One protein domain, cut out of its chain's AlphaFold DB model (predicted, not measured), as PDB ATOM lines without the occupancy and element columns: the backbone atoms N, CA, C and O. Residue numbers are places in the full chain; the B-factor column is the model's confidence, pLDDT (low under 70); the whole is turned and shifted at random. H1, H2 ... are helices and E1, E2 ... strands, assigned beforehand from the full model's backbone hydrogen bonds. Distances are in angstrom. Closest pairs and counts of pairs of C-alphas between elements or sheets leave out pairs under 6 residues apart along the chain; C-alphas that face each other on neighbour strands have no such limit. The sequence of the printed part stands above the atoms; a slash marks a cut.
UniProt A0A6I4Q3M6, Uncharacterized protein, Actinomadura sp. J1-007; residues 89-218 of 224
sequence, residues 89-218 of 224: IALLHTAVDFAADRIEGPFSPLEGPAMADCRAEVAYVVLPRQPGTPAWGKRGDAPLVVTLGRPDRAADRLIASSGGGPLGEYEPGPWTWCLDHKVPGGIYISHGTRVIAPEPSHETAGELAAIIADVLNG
ATOM      1  N   ILE A  89      79.841 119.471  88.977       98.19
ATOM      2  CA  ILE A  89      81.176 119.993  89.301       98.19
ATOM      3  C   ILE A  89      81.973 118.934  90.065       98.19
ATOM      4  O   ILE A  89      83.107 118.635  89.688       98.19
ATOM      5  N   ALA A  90      81.390 118.341  91.111       98.19
ATOM      6  CA  ALA A  90      82.072 117.331  91.920       98.19
ATOM      7  C   ALA A  90      82.438 116.077  91.103       98.19
ATOM      8  O   ALA A  90      83.524 115.507  91.264       98.19
ATOM      9  N   LEU A  91      81.558 115.663  90.188       98.38
ATOM     10  CA  LEU A  91      81.826 114.531  89.303       98.38
ATOM     11  C   LEU A  91      82.895 114.850  88.250       98.38
ATOM     12  O   LEU A  91      83.730 113.992  87.970       98.38
ATOM     13  N   LEU A  92      82.945 116.076  87.714       98.19
ATOM     14  CA  LEU A  92      84.043 116.494  86.833       98.19
ATOM     15  C   LEU A  92      85.379 116.571  87.571       98.19
ATOM     16  O   LEU A  92      86.385 116.142  87.017       98.19
ATOM     17  N   HIS A  93      85.398 117.048  88.820       97.69
ATOM     18  CA  HIS A  93      86.592 116.959  89.665       97.69
ATOM     19  C   HIS A  93      87.069 115.513  89.789       97.69
ATOM     20  O   HIS A  93      88.217 115.219  89.477       97.69
ATOM     21  N   THR A  94      86.157 114.602  90.136       97.50
ATOM     22  CA  THR A  94      86.461 113.168  90.259       97.50
ATOM     23  C   THR A  94      87.050 112.598  88.965       97.50
ATOM     24  O   THR A  94      88.069 111.912  88.996       97.50
ATOM     25  N   ALA A  95      86.435 112.896  87.815       97.06
ATOM     26  CA  ALA A  95      86.902 112.404  86.522       97.06
ATOM     27  C   ALA A  95      88.303 112.934  86.171       97.06
ATOM     28  O   ALA A  95      89.141 112.191  85.669       97.06
ATOM     29  N   VAL A  96      88.572 114.212  86.445       95.75
ATOM     30  CA  VAL A  96      89.859 114.853  86.144       95.75
ATOM     31  C   VAL A  96      90.964 114.355  87.065       95.75
ATOM     32  O   VAL A  96      92.058 114.077  86.580       95.75
ATOM     33  N   ASP A  97      90.677 114.196  88.356       95.19
ATOM     34  CA  ASP A  97      91.633 113.671  89.330       95.19
ATOM     35  C   ASP A  97      92.049 112.242  88.952       95.19
ATOM     36  O   ASP A  97      93.237 111.943  88.853       95.19
ATOM     37  N   PHE A  98      91.090 111.377  88.605       95.00
ATOM     38  CA  PHE A  98      91.405 110.030  88.124       95.00
ATOM     39  C   PHE A  98      92.086 110.011  86.750       95.00
ATOM     40  O   PHE A  98      92.871 109.102  86.471       95.00
ATOM     41  N   ALA A  99      91.794 110.968  85.866       94.56
ATOM     42  CA  ALA A  99      92.454 111.043  84.565       94.56
ATOM     43  C   ALA A  99      93.925 111.441  84.732       94.56
ATOM     44  O   ALA A  99      94.785 110.896  84.043       94.56
ATOM     45  N   ALA A 100      94.225 112.331  85.685       92.88
ATOM     46  CA  ALA A 100      95.585 112.761  85.999       92.88
ATOM     47  C   ALA A 100      96.502 111.579  86.347       92.88
ATOM     48  O   ALA A 100      97.634 111.530  85.873       92.88
ATOM     49  N   ASP A 101      95.994 110.593  87.094       92.81
ATOM     50  CA  ASP A 101      96.738 109.384  87.476       92.81
ATOM     51  C   ASP A 101      97.116 108.484  86.283       92.81
ATOM     52  O   ASP A 101      97.953 107.590  86.415       92.81
ATOM     53  N   ARG A 102      96.487 108.695  85.119       92.12
ATOM     54  CA  ARG A 102      96.649 107.889  83.896       92.12
ATOM     55  C   ARG A 102      97.413 108.615  82.786       92.12
ATOM     56  O   ARG A 102      97.675 108.022  81.742       92.12
ATOM     57  N   ILE A 103      97.746 109.889  82.981       89.38
ATOM     58  CA  ILE A 103      98.436 110.708  81.983       89.38
ATOM     59  C   ILE A 103      99.918 110.775  82.328       89.38
ATOM     60  O   ILE A 103     100.310 111.111  83.445       89.38
ATOM     61  N   GLU A 104     100.764 110.494  81.341       80.44
ATOM     62  CA  GLU A 104     102.202 110.647  81.508       80.44
ATOM     63  C   GLU A 104     102.602 112.131  81.447       80.44
ATOM     64  O   GLU A 104     102.437 112.808  80.431       80.44
ATOM     65  N   GLY A 105     103.192 112.638  82.532       79.31
ATOM     66  CA  GLY A 105     103.771 113.982  82.585       79.31
ATOM     67  C   GLY A 105     102.881 115.033  83.262       79.31
ATOM     68  O   GLY A 105     101.933 114.699  83.968       79.31
ATOM     69  N   PRO A 106     103.225 116.330  83.140       78.88
ATOM     70  CA  PRO A 106     102.501 117.387  83.828       78.88
ATOM     71  C   PRO A 106     101.087 117.535  83.258       78.88
ATOM     72  O   PRO A 106     100.890 117.879  82.089       78.88
ATOM     73  N   PHE A 107     100.104 117.339  84.128       86.31
ATOM     74  CA  PHE A 107      98.696 117.518  83.827       86.31
ATOM     75  C   PHE A 107      98.097 118.537  84.795       86.31
ATOM     76  O   PHE A 107      98.101 118.353  86.008       86.31
ATOM     77  N   SER A 108      97.617 119.648  84.244       89.31
ATOM     78  CA  SER A 108      96.859 120.654  84.980       89.31
ATOM     79  C   SER A 108      95.768 121.182  84.061       89.31
ATOM     80  O   SER A 108      96.093 121.578  82.936       89.31
ATOM     81  N   PRO A 109      94.505 121.235  84.510       94.62
ATOM     82  CA  PRO A 109      93.450 121.904  83.763       94.62
ATOM     83  C   PRO A 109      93.845 123.347  83.424       94.62
ATOM     84  O   PRO A 109      94.458 124.041  84.239       94.62
ATOM     85  N   LEU A 110      93.492 123.790  82.217       95.62
ATOM     86  CA  LEU A 110      93.581 125.196  81.808       95.62
ATOM     87  C   LEU A 110      92.521 126.031  82.530       95.62
ATOM     88  O   LEU A 110      92.754 127.187  82.871       95.62
ATOM     89  N   GLU A 111      91.371 125.411  82.772       96.00
ATOM     90  CA  GLU A 111      90.280 125.937  83.573       96.00
ATOM     91  C   GLU A 111      89.703 124.780  84.384       96.00
ATOM     92  O   GLU A 111      89.445 123.712  83.824       96.00
ATOM     93  N   GLY A 112      89.559 124.976  85.696       94.56
ATOM     94  CA  GLY A 112      89.000 123.962  86.586       94.56
ATOM     95  C   GLY A 112      87.502 123.735  86.349       94.56
ATOM     96  O   GLY A 112      86.869 124.529  85.654       94.56
ATOM     97  N   PRO A 113      86.926 122.667  86.930       97.19
ATOM     98  CA  PRO A 113      85.494 122.412  86.852       97.19
ATOM     99  C   PRO A 113      84.658 123.615  87.307       97.19
ATOM    100  O   PRO A 113      84.834 124.127  88.414       97.19
ATOM    101  N   ALA A 114      83.739 124.063  86.456       97.00
ATOM    102  CA  ALA A 114      82.861 125.196  86.724       97.00
ATOM    103  C   ALA A 114      81.492 125.003  86.060       97.00
ATOM    104  O   ALA A 114      81.376 124.321  85.040       97.00
ATOM    105  N   MET A 115      80.454 125.632  86.618       97.00
ATOM    106  CA  MET A 115      79.172 125.767  85.918       97.00
ATOM    107  C   MET A 115      79.334 126.740  84.752       97.00
ATOM    108  O   MET A 115      79.900 127.820  84.921       97.00
ATOM    109  N   ALA A 116      78.800 126.388  83.586       95.06
ATOM    110  CA  ALA A 116      78.741 127.318  82.468       95.06
ATOM    111  C   ALA A 116      77.721 128.427  82.725       95.06
ATOM    112  O   ALA A 116      76.656 128.188  83.296       95.06
ATOM    113  N   ASP A 117      78.014 129.622  82.212       92.88
ATOM    114  CA  ASP A 117      77.009 130.671  82.025       92.88
ATOM    115  C   ASP A 117      76.110 130.290  80.841       92.88
ATOM    116  O   ASP A 117      76.273 130.725  79.697       92.88
ATOM    117  N   CYS A 118      75.212 129.349  81.115       89.62
ATOM    118  CA  CYS A 118      74.327 128.729  80.153       89.62
ATOM    119  C   CYS A 118      72.916 128.685  80.725       89.62
ATOM    120  O   CYS A 118      72.702 128.570  81.930       89.62
ATOM    121  N   ARG A 119      71.924 128.709  79.836       90.44
ATOM    122  CA  ARG A 119      70.542 128.430  80.221       90.44
ATOM    123  C   ARG A 119      70.360 127.024  80.804       90.44
ATOM    124  O   ARG A 119      69.483 126.813  81.638       90.44
ATOM    125  N   ALA A 120      71.115 126.066  80.280       92.88
ATOM    126  CA  ALA A 120      71.046 124.677  80.686       92.88
ATOM    127  C   ALA A 120      71.923 124.420  81.913       92.88
ATOM    128  O   ALA A 120      72.937 125.084  82.117       92.88
ATOM    129  N   GLU A 121      71.574 123.394  82.681       95.19
ATOM    130  CA  GLU A 121      72.433 122.892  83.745       95.19
ATOM    131  C   GLU A 121      73.601 122.114  83.130       95.19
ATOM    132  O   GLU A 121      73.437 120.990  82.654       95.19
ATOM    133  N   VAL A 122      74.779 122.733  83.085       96.31
ATOM    134  CA  VAL A 122      75.991 122.104  82.558       96.31
ATOM    135  C   VAL A 122      77.221 122.624  83.283       96.31
ATOM    136  O   VAL A 122      77.424 123.835  83.404       96.31
ATOM    137  N   ALA A 123      78.051 121.695  83.741       97.69
ATOM    138  CA  ALA A 123      79.405 121.981  84.172       97.69
ATOM    139  C   ALA A 123      80.399 121.564  83.087       97.69
ATOM    140  O   ALA A 123      80.126 120.684  82.261       97.69
ATOM    141  N   TYR A 124      81.563 122.198  83.094       97.88
ATOM    142  CA  TYR A 124      82.649 121.894  82.178       97.88
ATOM    143  C   TYR A 124      84.004 122.031  82.863       97.88
ATOM    144  O   TYR A 124      84.133 122.698  83.884       97.88
ATOM    145  N   VAL A 125      85.014 121.410  82.268       98.25
ATOM    146  CA  VAL A 125      86.428 121.592  82.599       98.25
ATOM    147  C   VAL A 125      87.219 121.661  81.301       98.25
ATOM    148  O   VAL A 125      86.893 120.964  80.336       98.25
ATOM    149  N   VAL A 126      88.246 122.510  81.258       97.44
ATOM    150  CA  VAL A 126      89.090 122.678  80.070       97.44
ATOM    151  C   VAL A 126      90.453 122.065  80.340       97.44
ATOM    152  O   VAL A 126      91.219 122.535  81.182       97.44
ATOM    153  N   LEU A 127      90.771 121.017  79.597       96.19
ATOM    154  CA  LEU A 127      92.001 120.252  79.698       96.19
ATOM    155  C   LEU A 127      92.973 120.652  78.579       96.19
ATOM    156  O   LEU A 127      92.553 120.911  77.442       96.19
ATOM    157  N   PRO A 128      94.280 120.725  78.880       92.75
ATOM    158  CA  PRO A 128      95.283 121.073  77.889       92.75
ATOM    159  C   PRO A 128      95.401 119.975  76.833       92.75
ATOM    160  O   PRO A 128      95.239 118.790  77.122       92.75
ATOM    161  N   ARG A 129      95.759 120.368  75.608       90.62
ATOM    162  CA  ARG A 129      96.185 119.410  74.590       90.62
ATOM    163  C   ARG A 129      97.541 118.827  74.997       90.62
ATOM    164  O   ARG A 129      98.495 119.579  75.194       90.62
ATOM    165  N   GLN A 130      97.638 117.507  75.060       88.38
ATOM    166  CA  GLN A 130      98.897 116.788  75.241       88.38
ATOM    167  C   GLN A 130      99.522 116.448  73.875       88.38
ATOM    168  O   GLN A 130      98.839 116.511  72.846       88.38
ATOM    169  N   PRO A 131     100.823 116.103  73.807       87.75
ATOM    170  CA  PRO A 131     101.469 115.727  72.549       87.75
ATOM    171  C   PRO A 131     100.722 114.626  71.784       87.75
ATOM    172  O   PRO A 131     100.592 114.735  70.562       87.75
ATOM    173  N   GLY A 132     100.195 113.633  72.508       86.19
ATOM    174  CA  GLY A 132      99.433 112.511  71.960       86.19
ATOM    175  C   GLY A 132      97.998 112.846  71.544       86.19
ATOM    176  O   GLY A 132      97.432 112.146  70.713       86.19
ATOM    177  N   THR A 133      97.421 113.947  72.032       89.38
ATOM    178  CA  THR A 133      96.005 114.252  71.797       89.38
ATOM    179  C   THR A 133      95.719 114.409  70.298       89.38
ATOM    180  O   THR A 133      96.401 115.205  69.631       89.38
ATOM    181  N   PRO A 134      94.704 113.723  69.743       89.00
ATOM    182  CA  PRO A 134      94.351 113.827  68.335       89.00
ATOM    183  C   PRO A 134      94.088 115.275  67.916       89.00
ATOM    184  O   PRO A 134      93.572 116.092  68.681       89.00
ATOM    185  N   ALA A 135      94.464 115.617  66.685       89.44
ATOM    186  CA  ALA A 135      94.165 116.934  66.138       89.44
ATOM    187  C   ALA A 135      92.654 117.073  65.908       89.44
ATOM    188  O   ALA A 135      92.045 116.241  65.238       89.44
ATOM    189  N   TRP A 136      92.060 118.143  66.430       87.75
ATOM    190  CA  TRP A 136      90.621 118.387  66.339       87.75
ATOM    191  C   TRP A 136      90.273 119.872  66.500       87.75
ATOM    192  O   TRP A 136      91.122 120.717  66.804       87.75
ATOM    193  N   GLY A 137      89.017 120.214  66.207       85.62
ATOM    194  CA  GLY A 137      88.604 121.596  65.976       85.62
ATOM    195  C   GLY A 137      89.168 122.161  64.661       85.62
ATOM    196  O   GLY A 137      89.954 121.531  63.957       85.62
ATOM    197  N   LYS A 138      88.771 123.387  64.295       85.81
ATOM    198  CA  LYS A 138      89.077 123.971  62.966       85.81
ATOM    199  C   LYS A 138      90.571 124.104  62.641       85.81
ATOM    200  O   LYS A 138      90.922 124.191  61.470       85.81
ATOM    201  N   ARG A 139      91.423 124.209  63.661       86.81
ATOM    202  CA  ARG A 139      92.872 124.428  63.537       86.81
ATOM    203  C   ARG A 139      93.706 123.221  63.983       86.81
ATOM    204  O   ARG A 139      94.920 123.254  63.823       86.81
ATOM    205  N   GLY A 140      93.074 122.161  64.494       88.06
ATOM    206  CA  GLY A 140      93.757 120.961  64.984       88.06
ATOM    207  C   GLY A 140      94.447 121.113  66.347       88.06
ATOM    208  O   GLY A 140      95.040 120.152  66.826       88.06
ATOM    209  N   ASP A 141      94.381 122.290  66.969       89.56
ATOM    210  CA  ASP A 141      95.082 122.661  68.203       89.56
ATOM    211  C   ASP A 141      94.132 122.931  69.382       89.56
ATOM    212  O   ASP A 141      94.546 123.484  70.400       89.56
ATOM    213  N   ALA A 142      92.854 122.570  69.250       92.31
ATOM    214  CA  ALA A 142      91.858 122.908  70.252       92.31
ATOM    215  C   ALA A 142      92.049 122.111  71.565       92.31
ATOM    216  O   ALA A 142      92.496 120.958  71.527       92.31
ATOM    217  N   PRO A 143      91.725 122.707  72.733       94.06
ATOM    218  CA  PRO A 143      91.769 122.008  74.017       94.06
ATOM    219  C   PRO A 143      90.636 120.982  74.133       94.06
ATOM    220  O   PRO A 143      89.663 121.042  73.382       94.06
ATOM    221  N   LEU A 144      90.745 120.086  75.116       95.06
ATOM    222  CA  LEU A 144      89.685 119.142  75.474       95.06
ATOM    223  C   LEU A 144      88.782 119.721  76.540       95.06
ATOM    224  O   LEU A 144      89.175 119.896  77.683       95.06
ATOM    225  N   VAL A 145      87.551 120.009  76.150       95.75
ATOM    226  CA  VAL A 145      86.481 120.428  77.038       95.75
ATOM    227  C   VAL A 145      85.641 119.207  77.374       95.75
ATOM    228  O   VAL A 145      84.978 118.630  76.514       95.75
ATOM    229  N   VAL A 146      85.673 118.812  78.639       97.44
ATOM    230  CA  VAL A 146      84.817 117.748  79.162       97.44
ATOM    231  C   VAL A 146      83.620 118.413  79.814       97.44
ATOM    232  O   VAL A 146      83.784 119.336  80.609       97.44
ATOM    233  N   THR A 147      82.420 117.964  79.472       97.50
ATOM    234  CA  THR A 147      81.172 118.510  80.011       97.50
ATOM    235  C   THR A 147      80.334 117.410  80.634       97.50
ATOM    236  O   THR A 147      80.263 116.306  80.094       97.50
ATOM    237  N   LEU A 148      79.677 117.739  81.743       97.81
ATOM    238  CA  LEU A 148      78.558 116.983  82.288       97.81
ATOM    239  C   LEU A 148      77.382 117.938  82.411       97.81
ATOM    240  O   LEU A 148      77.438 118.918  83.156       97.81
ATOM    241  N   GLY A 149      76.323 117.674  81.662       95.88
ATOM    242  CA  GLY A 149      75.170 118.557  81.650       95.88
ATOM    243  C   GLY A 149      73.929 117.922  81.072       95.88
ATOM    244  O   GLY A 149      73.962 116.814  80.537       95.88
ATOM    245  N   ARG A 150      72.836 118.671  81.157       95.31
ATOM    246  CA  ARG A 150      71.534 118.325  80.597       95.31
ATOM    247  C   ARG A 150      71.262 119.203  79.370       95.31
ATOM    248  O   ARG A 150      71.020 120.401  79.541       95.31
ATOM    249  N   PRO A 151      71.273 118.665  78.138       93.12
ATOM    250  CA  PRO A 151      71.059 119.461  76.932       93.12
ATOM    251  C   PRO A 151      69.664 120.105  76.916       93.12
ATOM    252  O   PRO A 151      68.694 119.514  77.389       93.12
ATOM    253  N   ASP A 152      69.550 121.312  76.360       93.25
ATOM    254  CA  ASP A 152      68.278 122.021  76.175       93.25
ATOM    255  C   ASP A 152      67.523 121.441  74.967       93.25
ATOM    256  O   ASP A 152      67.793 121.781  73.811       93.25
ATOM    257  N   ARG A 153      66.541 120.564  75.225       90.75
ATOM    258  CA  ARG A 153      65.735 119.921  74.171       90.75
ATOM    259  C   ARG A 153      64.838 120.903  73.430       90.75
ATOM    260  O   ARG A 153      64.415 120.616  72.306       90.75
ATOM    261  N   ALA A 154      64.463 122.020  74.053       88.31
ATOM    262  CA  ALA A 154      63.693 123.056  73.377       88.31
ATOM    263  C   ALA A 154      64.576 123.770  72.346       88.31
ATOM    264  O   ALA A 154      64.159 123.952  71.200       88.31
ATOM    265  N   ALA A 155      65.817 124.085  72.719       88.62
ATOM    266  CA  ALA A 155      66.780 124.680  71.803       88.62
ATOM    267  C   ALA A 155      67.199 123.738  70.668       88.62
ATOM    268  O   ALA A 155      67.246 124.164  69.514       88.62
ATOM    269  N   ASP A 156      67.441 122.463  70.973       87.88
ATOM    270  CA  ASP A 156      67.820 121.458  69.973       87.88
ATOM    271  C   ASP A 156      66.729 121.291  68.899       87.88
ATOM    272  O   ASP A 156      66.995 121.395  67.699       87.88
ATOM    273  N   ARG A 157      65.458 121.166  69.315       86.69
ATOM    274  CA  ARG A 157      64.312 121.101  68.385       86.69
ATOM    275  C   ARG A 157      64.173 122.356  67.528       86.69
ATOM    276  O   ARG A 157      63.869 122.246  66.340       86.69
ATOM    277  N   LEU A 158      64.386 123.535  68.110       85.56
ATOM    278  CA  LEU A 158      64.312 124.796  67.375       85.56
ATOM    279  C   LEU A 158      65.378 124.844  66.273       85.56
ATOM    280  O   LEU A 158      65.048 125.110  65.116       85.56
ATOM    281  N   ILE A 159      66.624 124.509  66.612       83.12
ATOM    282  CA  ILE A 159      67.749 124.471  65.672       83.12
ATOM    283  C   ILE A 159      67.499 123.438  64.567       83.12
ATOM    284  O   ILE A 159      67.634 123.764  63.386       83.12
ATOM    285  N   ALA A 160      67.049 122.231  64.922       84.25
ATOM    286  CA  ALA A 160      66.733 121.175  63.961       84.25
ATOM    287  C   ALA A 160      65.614 121.573  62.979       84.25
ATOM    288  O   ALA A 160      65.634 121.185  61.812       84.25
ATOM    289  N   SER A 161      64.648 122.379  63.426       80.56
ATOM    290  CA  SER A 161      63.514 122.803  62.598       80.56
ATOM    291  C   SER A 161      63.850 123.877  61.554       80.56
ATOM    292  O   SER A 161      62.988 124.214  60.746       80.56
ATOM    293  N   SER A 162      65.068 124.446  61.564       72.81
ATOM    294  CA  SER A 162      65.457 125.632  60.765       72.81
ATOM    295  C   SER A 162      64.538 126.858  60.948       72.81
ATOM    296  O   SER A 162      64.685 127.864  60.250       72.81
ATOM    297  N   GLY A 163      63.577 126.787  61.872       60.00
ATOM    298  CA  GLY A 163      62.592 127.814  62.150       60.00
ATOM    299  C   GLY A 163      63.185 128.835  63.098       60.00
ATOM    300  O   GLY A 163      63.320 128.577  64.290       60.00
ATOM    301  N   GLY A 164      63.529 130.013  62.582       62.78
ATOM    302  CA  GLY A 164      63.762 131.172  63.438       62.78
ATOM    303  C   GLY A 164      62.505 131.428  64.272       62.78
ATOM    304  O   GLY A 164      61.453 131.756  63.728       62.78
ATOM    305  N   GLY A 165      62.602 131.244  65.583       70.19
ATOM    306  CA  GLY A 165      61.501 131.406  66.526       70.19
ATOM    307  C   GLY A 165      62.029 131.657  67.936       70.19
ATOM    308  O   GLY A 165      63.221 131.464  68.186       70.19
ATOM    309  N   PRO A 166      61.183 132.133  68.863       78.75
ATOM    310  CA  PRO A 166      61.594 132.305  70.247       78.75
ATOM    311  C   PRO A 166      61.903 130.941  70.872       78.75
ATOM    312  O   PRO A 166      61.142 129.985  70.716       78.75
ATOM    313  N   LEU A 167      63.008 130.866  71.613       81.44
ATOM    314  CA  LEU A 167      63.279 129.743  72.503       81.44
ATOM    315  C   LEU A 167      62.177 129.714  73.574       81.44
ATOM    316  O   LEU A 167      62.039 130.669  74.340       81.44
ATOM    317  N   GLY A 168      61.375 128.643  73.594       84.88
ATOM    318  CA  GLY A 168      60.416 128.360  74.674       84.88
ATOM    319  C   GLY A 168      61.133 128.072  75.995       84.88
ATOM    320  O   GLY A 168      62.347 128.223  76.050       84.88
ATOM    321  N   GLU A 169      60.428 127.668  77.057       89.75
ATOM    322  CA  GLU A 169      61.024 127.326  78.366       89.75
ATOM    323  C   GLU A 169      62.106 126.230  78.276       89.75
ATOM    324  O   GLU A 169      62.166 125.483  77.299       89.75
ATOM    325  N   TYR A 170      63.009 126.181  79.264       92.38
ATOM    326  CA  TYR A 170      64.088 125.194  79.288       92.38
ATOM    327  C   TYR A 170      63.473 123.810  79.479       92.38
ATOM    328  O   TYR A 170      62.819 123.562  80.491       92.38
ATOM    329  N   GLU A 171      63.690 122.919  78.512       93.56
ATOM    330  CA  GLU A 171      63.261 121.526  78.603       93.56
ATOM    331  C   GLU A 171      64.499 120.636  78.754       93.56
ATOM    332  O   GLU A 171      65.181 120.364  77.757       93.56
ATOM    333  N   PRO A 172      64.830 120.201  79.981       93.38
ATOM    334  CA  PRO A 172      66.058 119.470  80.226       93.38
ATOM    335  C   PRO A 172      66.028 118.075  79.589       93.38
ATOM    336  O   PRO A 172      65.073 117.308  79.739       93.38
ATOM    337  N   GLY A 173      67.110 117.731  78.894       93.94
ATOM    338  CA  GLY A 173      67.403 116.378  78.427       93.94
ATOM    339  C   GLY A 173      67.970 115.468  79.522       93.94
ATOM    340  O   GLY A 173      67.986 115.845  80.700       93.94
ATOM    341  N   PRO A 174      68.417 114.256  79.157       95.19
ATOM    342  CA  PRO A 174      69.126 113.386  80.087       95.19
ATOM    343  C   PRO A 174      70.488 113.968  80.452       95.19
ATOM    344  O   PRO A 174      71.051 114.749  79.686       95.19
ATOM    345  N   TRP A 175      71.027 113.590  81.607       96.94
ATOM    346  CA  TRP A 175      72.426 113.867  81.903       96.94
ATOM    347  C   TRP A 175      73.330 113.190  80.878       96.94
ATOM    348  O   TRP A 175      73.186 112.004  80.590       96.94
ATOM    349  N   THR A 176      74.260 113.960  80.321       94.94
ATOM    350  CA  THR A 176      75.179 113.488  79.289       94.94
ATOM    351  C   THR A 176      76.589 113.972  79.554       94.94
ATOM    352  O   THR A 176      76.809 115.164  79.788       94.94
ATOM    353  N   TRP A 177      77.538 113.049  79.436       96.94
ATOM    354  CA  TRP A 177      78.958 113.349  79.347       96.94
ATOM    355  C   TRP A 177      79.322 113.641  77.893       96.94
ATOM    356  O   TRP A 177      79.007 112.842  77.006       96.94
ATOM    357  N   CYS A 178      79.986 114.765  77.631       95.88
ATOM    358  CA  CYS A 178      80.469 115.078  76.285       95.88
ATOM    359  C   CYS A 178      81.920 115.542  76.286       95.88
ATOM    360  O   CYS A 178      82.334 116.296  77.169       95.88
ATOM    361  N   LEU A 179      82.643 115.139  75.245       95.50
ATOM    362  CA  LEU A 179      83.979 115.603  74.900       95.50
ATOM    363  C   LEU A 179      83.856 116.558  73.706       95.50
ATOM    364  O   LEU A 179      83.421 116.166  72.622       95.50
ATOM    365  N   ASP A 180      84.187 117.827  73.914       92.75
ATOM    366  CA  ASP A 180      84.059 118.902  72.926       92.75
ATOM    367  C   ASP A 180      85.306 119.794  72.947       92.75
ATOM    368  O   ASP A 180      86.116 119.754  73.861       92.75
ATOM    369  N   HIS A 181      85.472 120.626  71.934       91.88
ATOM    370  CA  HIS A 181      86.564 121.584  71.808       91.88
ATOM    371  C   HIS A 181      86.126 123.015  72.152       91.88
ATOM    372  O   HIS A 181      86.877 123.974  71.952       91.88
ATOM    373  N   LYS A 182      84.878 123.180  72.606       91.06
ATOM    374  CA  LYS A 182      84.274 124.466  72.956       91.06
ATOM    375  C   LYS A 182      83.603 124.387  74.315       91.06
ATOM    376  O   LYS A 182      82.851 123.460  74.596       91.06
ATOM    377  N   VAL A 183      83.826 125.426  75.111       92.50
ATOM    378  CA  VAL A 183      83.057 125.672  76.331       92.50
ATOM    379  C   VAL A 183      81.583 125.882  75.956       92.50
ATOM    380  O   VAL A 183      81.315 126.543  74.942       92.50
ATOM    381  N   PRO A 184      80.625 125.324  76.723       91.50
ATOM    382  CA  PRO A 184      79.206 125.598  76.518       91.50
ATOM    383  C   PRO A 184      78.931 127.108  76.471       91.50
ATOM    384  O   PRO A 184      79.368 127.857  77.339       91.50
ATOM    385  N   GLY A 185      78.231 127.560  75.426       86.75
ATOM    386  CA  GLY A 185      77.808 128.958  75.297       86.75
ATOM    387  C   GLY A 185      76.471 129.216  75.991       86.75
ATOM    388  O   GLY A 185      76.000 128.402  76.779       86.75
ATOM    389  N   GLY A 186      75.782 130.299  75.609       85.88
ATOM    390  CA  GLY A 186      74.477 130.649  76.195       85.88
ATOM    391  C   GLY A 186      73.390 129.568  76.048       85.88
ATOM    392  O   GLY A 186      72.410 129.573  76.789       85.88
ATOM    393  N   ILE A 187      73.575 128.621  75.120       86.06
ATOM    394  CA  ILE A 187      72.724 127.446  74.924       86.06
ATOM    395  C   ILE A 187      73.621 126.208  74.814       86.06
ATOM    396  O   ILE A 187      74.629 126.230  74.104       86.06
ATOM    397  N   TYR A 188      73.217 125.115  75.461       90.00
ATOM    398  CA  TYR A 188      73.884 123.818  75.389       90.00
ATOM    399  C   TYR A 188      72.961 122.781  74.743       90.00
ATOM    400  O   TYR A 188      71.954 122.395  75.329       90.00
ATOM    401  N   ILE A 189      73.312 122.319  73.540       85.00
ATOM    402  CA  ILE A 189      72.599 121.237  72.834       85.00
ATOM    403  C   ILE A 189      73.480 120.000  72.597       85.00
ATOM    404  O   ILE A 189      73.141 119.137  71.796       85.00
ATOM    405  N   SER A 190      74.601 119.890  73.330       78.88
ATOM    406  CA  SER A 190      75.559 118.775  73.245       78.88
ATOM    407  C   SER A 190      76.053 118.524  71.806       78.88
ATOM    408  O   SER A 190      75.622 117.575  71.149       78.88
ATOM    409  N   HIS A 191      76.986 119.349  71.324       74.38
ATOM    410  CA  HIS A 191      77.550 119.234  69.970       74.38
ATOM    411  C   HIS A 191      78.816 118.376  69.854       74.38
ATOM    412  O   HIS A 191      79.198 118.035  68.736       74.38
ATOM    413  N   GLY A 192      79.470 118.064  70.971       85.06
ATOM    414  CA  GLY A 192      80.657 117.217  70.999       85.06
ATOM    415  C   GLY A 192      80.348 115.724  70.879       85.06
ATOM    416  O   GLY A 192      79.195 115.301  70.774       85.06
ATOM    417  N   THR A 193      81.404 114.920  70.957       93.69
ATOM    418  CA  THR A 193      81.300 113.468  71.091       93.69
ATOM    419  C   THR A 193      80.606 113.137  72.407       93.69
ATOM    420  O   THR A 193      81.098 113.500  73.476       93.69
ATOM    421  N   ARG A 194      79.490 112.408  72.349       94.31
ATOM    422  CA  ARG A 194      78.820 111.924  73.563       94.31
ATOM    423  C   ARG A 194      79.492 110.655  74.064       94.31
ATOM    424  O   ARG A 194      79.794 109.761  73.275       94.31
ATOM    425  N   VAL A 195      79.672 110.566  75.374       96.62
ATOM    426  CA  VAL A 195      80.078 109.336  76.049       96.62
ATOM    427  C   VAL A 195      78.823 108.706  76.639       96.62
ATOM    428  O   VAL A 195      78.191 109.281  77.525       96.62
ATOM    429  N   ILE A 196      78.437 107.547  76.115       96.25
ATOM    430  CA  ILE A 196      77.326 106.765  76.651       96.25
ATOM    431  C   ILE A 196      77.842 106.054  77.893       96.25
ATOM    432  O   ILE A 196      78.770 105.249  77.811       96.25
ATOM    433  N   ALA A 197      77.237 106.384  79.026       96.12
ATOM    434  CA  ALA A 197      77.597 105.899  80.347       96.12
ATOM    435  C   ALA A 197      76.317 105.595  81.145       96.12
ATOM    436  O   ALA A 197      75.252 106.112  80.788       96.12
ATOM    437  N   PRO A 198      76.409 104.814  82.233       95.69
ATOM    438  CA  PRO A 198      75.359 104.748  83.245       95.69
ATOM    439  C   PRO A 198      75.066 106.114  83.893       95.69
ATOM    440  O   PRO A 198      75.691 107.128  83.570       95.69
ATOM    441  N   GLU A 199      74.114 106.132  84.830       95.31
ATOM    442  CA  GLU A 199      73.778 107.319  85.626       95.31
ATOM    443  C   GLU A 199      75.037 107.999  86.215       95.31
ATOM    444  O   GLU A 199      75.890 107.303  86.780       95.31
ATOM    445  N   PRO A 200      75.158 109.344  86.132       96.81
ATOM    446  CA  PRO A 200      76.304 110.057  86.680       96.81
ATOM    447  C   PRO A 200      76.512 109.790  88.173       96.81
ATOM    448  O   PRO A 200      75.709 110.149  89.030       96.81
ATOM    449  N   SER A 201      77.655 109.197  88.469       96.75
ATOM    450  CA  SER A 201      78.150 108.843  89.796       96.75
ATOM    451  C   SER A 201      79.679 108.899  89.818       96.75
ATOM    452  O   SER A 201      80.323 108.976  88.767       96.75
ATOM    453  N   HIS A 202      80.289 108.812  91.002       96.12
ATOM    454  CA  HIS A 202      81.751 108.755  91.117       96.12
ATOM    455  C   HIS A 202      82.363 107.544  90.388       96.12
ATOM    456  O   HIS A 202      83.452 107.670  89.831       96.12
ATOM    457  N   GLU A 203      81.664 106.405  90.332       95.94
ATOM    458  CA  GLU A 203      82.106 105.230  89.563       95.94
ATOM    459  C   GLU A 203      82.125 105.532  88.063       95.94
ATOM    460  O   GLU A 203      83.157 105.370  87.413       95.94
ATOM    461  N   THR A 204      81.032 106.080  87.519       96.06
ATOM    462  CA  THR A 204      80.994 106.463  86.094       96.06
ATOM    463  C   THR A 204      81.984 107.579  85.749       96.06
ATOM    464  O   THR A 204      82.529 107.592  84.649       96.06
ATOM    465  N   ALA A 205      82.274 108.489  86.685       96.88
ATOM    466  CA  ALA A 205      83.318 109.496  86.518       96.88
ATOM    467  C   ALA A 205      84.713 108.850  86.425       96.88
ATOM    468  O   ALA A 205      85.539 109.293  85.629       96.88
ATOM    469  N   GLY A 206      84.966 107.776  87.180       96.06
ATOM    470  CA  GLY A 206      86.182 106.967  87.063       96.06
ATOM    471  C   GLY A 206      86.300 106.233  85.722       96.06
ATOM    472  O   GLY A 206      87.390 106.163  85.157       96.06
ATOM    473  N   GLU A 207      85.191 105.739  85.168       95.81
ATOM    474  CA  GLU A 207      85.177 105.172  83.810       95.81
ATOM    475  C   GLU A 207      85.445 106.235  82.741       95.81
ATOM    476  O   GLU A 207      86.241 106.020  81.825       95.81
ATOM    477  N   LEU A 208      84.825 107.409  82.877       96.88
ATOM    478  CA  LEU A 208      85.069 108.533  81.982       96.88
ATOM    479  C   LEU A 208      86.527 108.997  82.037       96.88
ATOM    480  O   LEU A 208      87.087 109.361  81.007       96.88
ATOM    481  N   ALA A 209      87.148 108.973  83.216       96.44
ATOM    482  CA  ALA A 209      88.544 109.351  83.396       96.44
ATOM    483  C   ALA A 209      89.496 108.543  82.503       96.44
ATOM    484  O   ALA A 209      90.444 109.109  81.960       96.44
ATOM    485  N   ALA A 210      89.225 107.245  82.315       95.31
ATOM    486  CA  ALA A 210      89.984 106.411  81.388       95.31
ATOM    487  C   ALA A 210      89.829 106.906  79.943       95.31
ATOM    488  O   ALA A 210      90.826 107.157  79.281       95.31
ATOM    489  N   ILE A 211      88.599 107.185  79.500       96.56
ATOM    490  CA  ILE A 211      88.342 107.722  78.152       96.56
ATOM    491  C   ILE A 211      89.033 109.079  77.950       96.56
ATOM    492  O   ILE A 211      89.612 109.327  76.896       96.56
ATOM    493  N   ILE A 212      88.985 109.969  78.946       96.25
ATOM    494  CA  ILE A 212      89.673 111.267  78.893       96.25
ATOM    495  C   ILE A 212      91.181 111.061  78.728       96.25
ATOM    496  O   ILE A 212      91.789 111.706  77.873       96.25
ATOM    497  N   ALA A 213      91.777 110.182  79.535       95.50
ATOM    498  CA  ALA A 213      93.203 109.889  79.478       95.50
ATOM    499  C   ALA A 213      93.596 109.290  78.122       95.50
ATOM    500  O   ALA A 213      94.505 109.811  77.483       95.50
ATOM    501  N   ASP A 214      92.858 108.296  77.635       95.00
ATOM    502  CA  ASP A 214      93.101 107.642  76.347       95.00
ATOM    503  C   ASP A 214      92.995 108.635  75.178       95.00
ATOM    504  O   ASP A 214      93.808 108.624  74.252       95.00
ATOM    505  N   VAL A 215      92.033 109.565  75.222       94.81
ATOM    506  CA  VAL A 215      91.933 110.650  74.232       94.81
ATOM    507  C   VAL A 215      93.127 111.599  74.333       94.81
ATOM    508  O   VAL A 215      93.675 112.011  73.312       94.81
ATOM    509  N   LEU A 216      93.556 111.970  75.539       94.25
ATOM    510  CA  LEU A 216      94.691 112.874  75.714       94.25
ATOM    511  C   LEU A 216      96.024 112.226  75.318       94.25
ATOM    512  O   LEU A 216      96.867 112.914  74.736       94.25
ATOM    513  N   ASN A 217      96.186 110.929  75.564       93.56
ATOM    514  CA  ASN A 217      97.354 110.131  75.196       93.56
ATOM    515  C   ASN A 217      97.388 109.783  73.698       93.56
ATOM    516  O   ASN A 217      98.465 109.532  73.157       93.56
ATOM    517  N   GLY A 218      96.249 109.857  73.004       92.25
ATOM    518  CA  GLY A 218      96.147 109.559  71.572       92.25
ATOM    519  C   GLY A 218      95.732 108.131  71.243       92.25
ATOM    520  O   GLY A 218      95.719 107.765  70.068       92.25
TER     521      GLY A 218
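AT A GLANCE: This is residues 89 to 218 of the 224 residues of an uncharacterized protein of Actinomadura sp. J1-007 (UniProt A0A6I4Q3M6). One antiparallel sheet of five strands, E1 to E5, forms a twisted wall, with H1 and H3 packed over one of its faces and no named helix on the opposite face. A third, short helix, H2, lies off the sheet on an arm beyond the strand ends, where residues 160 to 165 stick out. The printed part has 130 residues, with three named helices and five named strands in the order H1 E1 E2 E3 H2 E4 E5 H3; the sheet's order is E1 - E2 - E3 - E4 - E5. The class is mixed, helices and strands, with 62 residues, under half of those printed, in named elements. The whole is compact, with a radius of gyration of the C-alphas of 15.0 A and spans of 48 by 34 by 23 A.

HOW THE PARTS SIT: H1, residues 89 to 100, is on the sheet at a height of 8.9 A, over E2, residues 122 to 127, and runs along the strands, at 20 degrees to E2 on the local plane. The C-alphas of Ile 89 and Ala 123 are their closest, 5.8 A apart. E1, residues 111 to 115, forms a hairpin with E2, with N 114 and O 124 at 2.9 A. E3, residues 144 to 149, follows in a hairpin with E2, with N 127 and O 144 at 2.7 A; E1, E2 and E3 make a meander, each strand the antiparallel neighbour of the one before. H2, residues 153 to 160, is not on the sheet and touches no helix. E4, residues 176 to 180, is antiparallel to E3, with N 145 and O 180 at 2.7 A. E5, residues 193 to 196, forms a hairpin with E4, with N 195 and O 177 at 2.9 A. H3, residues 202 to 217, is on the same face as H1 at a height of 9.0 A, over E4, making two layers, helices on one face of a sheet. H1 and H3 touch at a steep tilt of 47 degrees, the same way; the closest C-alphas, those of Ala 99 and Ala 209, are 4.4 A apart. In H1 and H2 every O i to N i+4 pair is within hydrogen-bond range; in H3 10 of 12 are.

IN THESE COORDINATES: H1 begins at C-alpha 89, (81.176, 119.993, 89.301), and spans 16.5 A. E1 measures 11.4 A, E2 16.4 A and E3 15.8 A. H2 measures 10.3 A, E4 12.2 A and E5 9.6 A. H3 is the longest helix, 22.3 A, and ends at C-alpha 217, (97.354, 110.131, 75.196).

THE WHOLE: The C-alphas of Gly 105 and Gly 165, 48.5 A apart, are the two farthest apart. The sheet is twisted, its C-alphas up to 4.2 A off the best plane. The links E2 to E3, H2 to E4 and E4 to E5 are long. The printed part has no cut; its mean pLDDT is 91.4, and residues 163 to 164 are under 70.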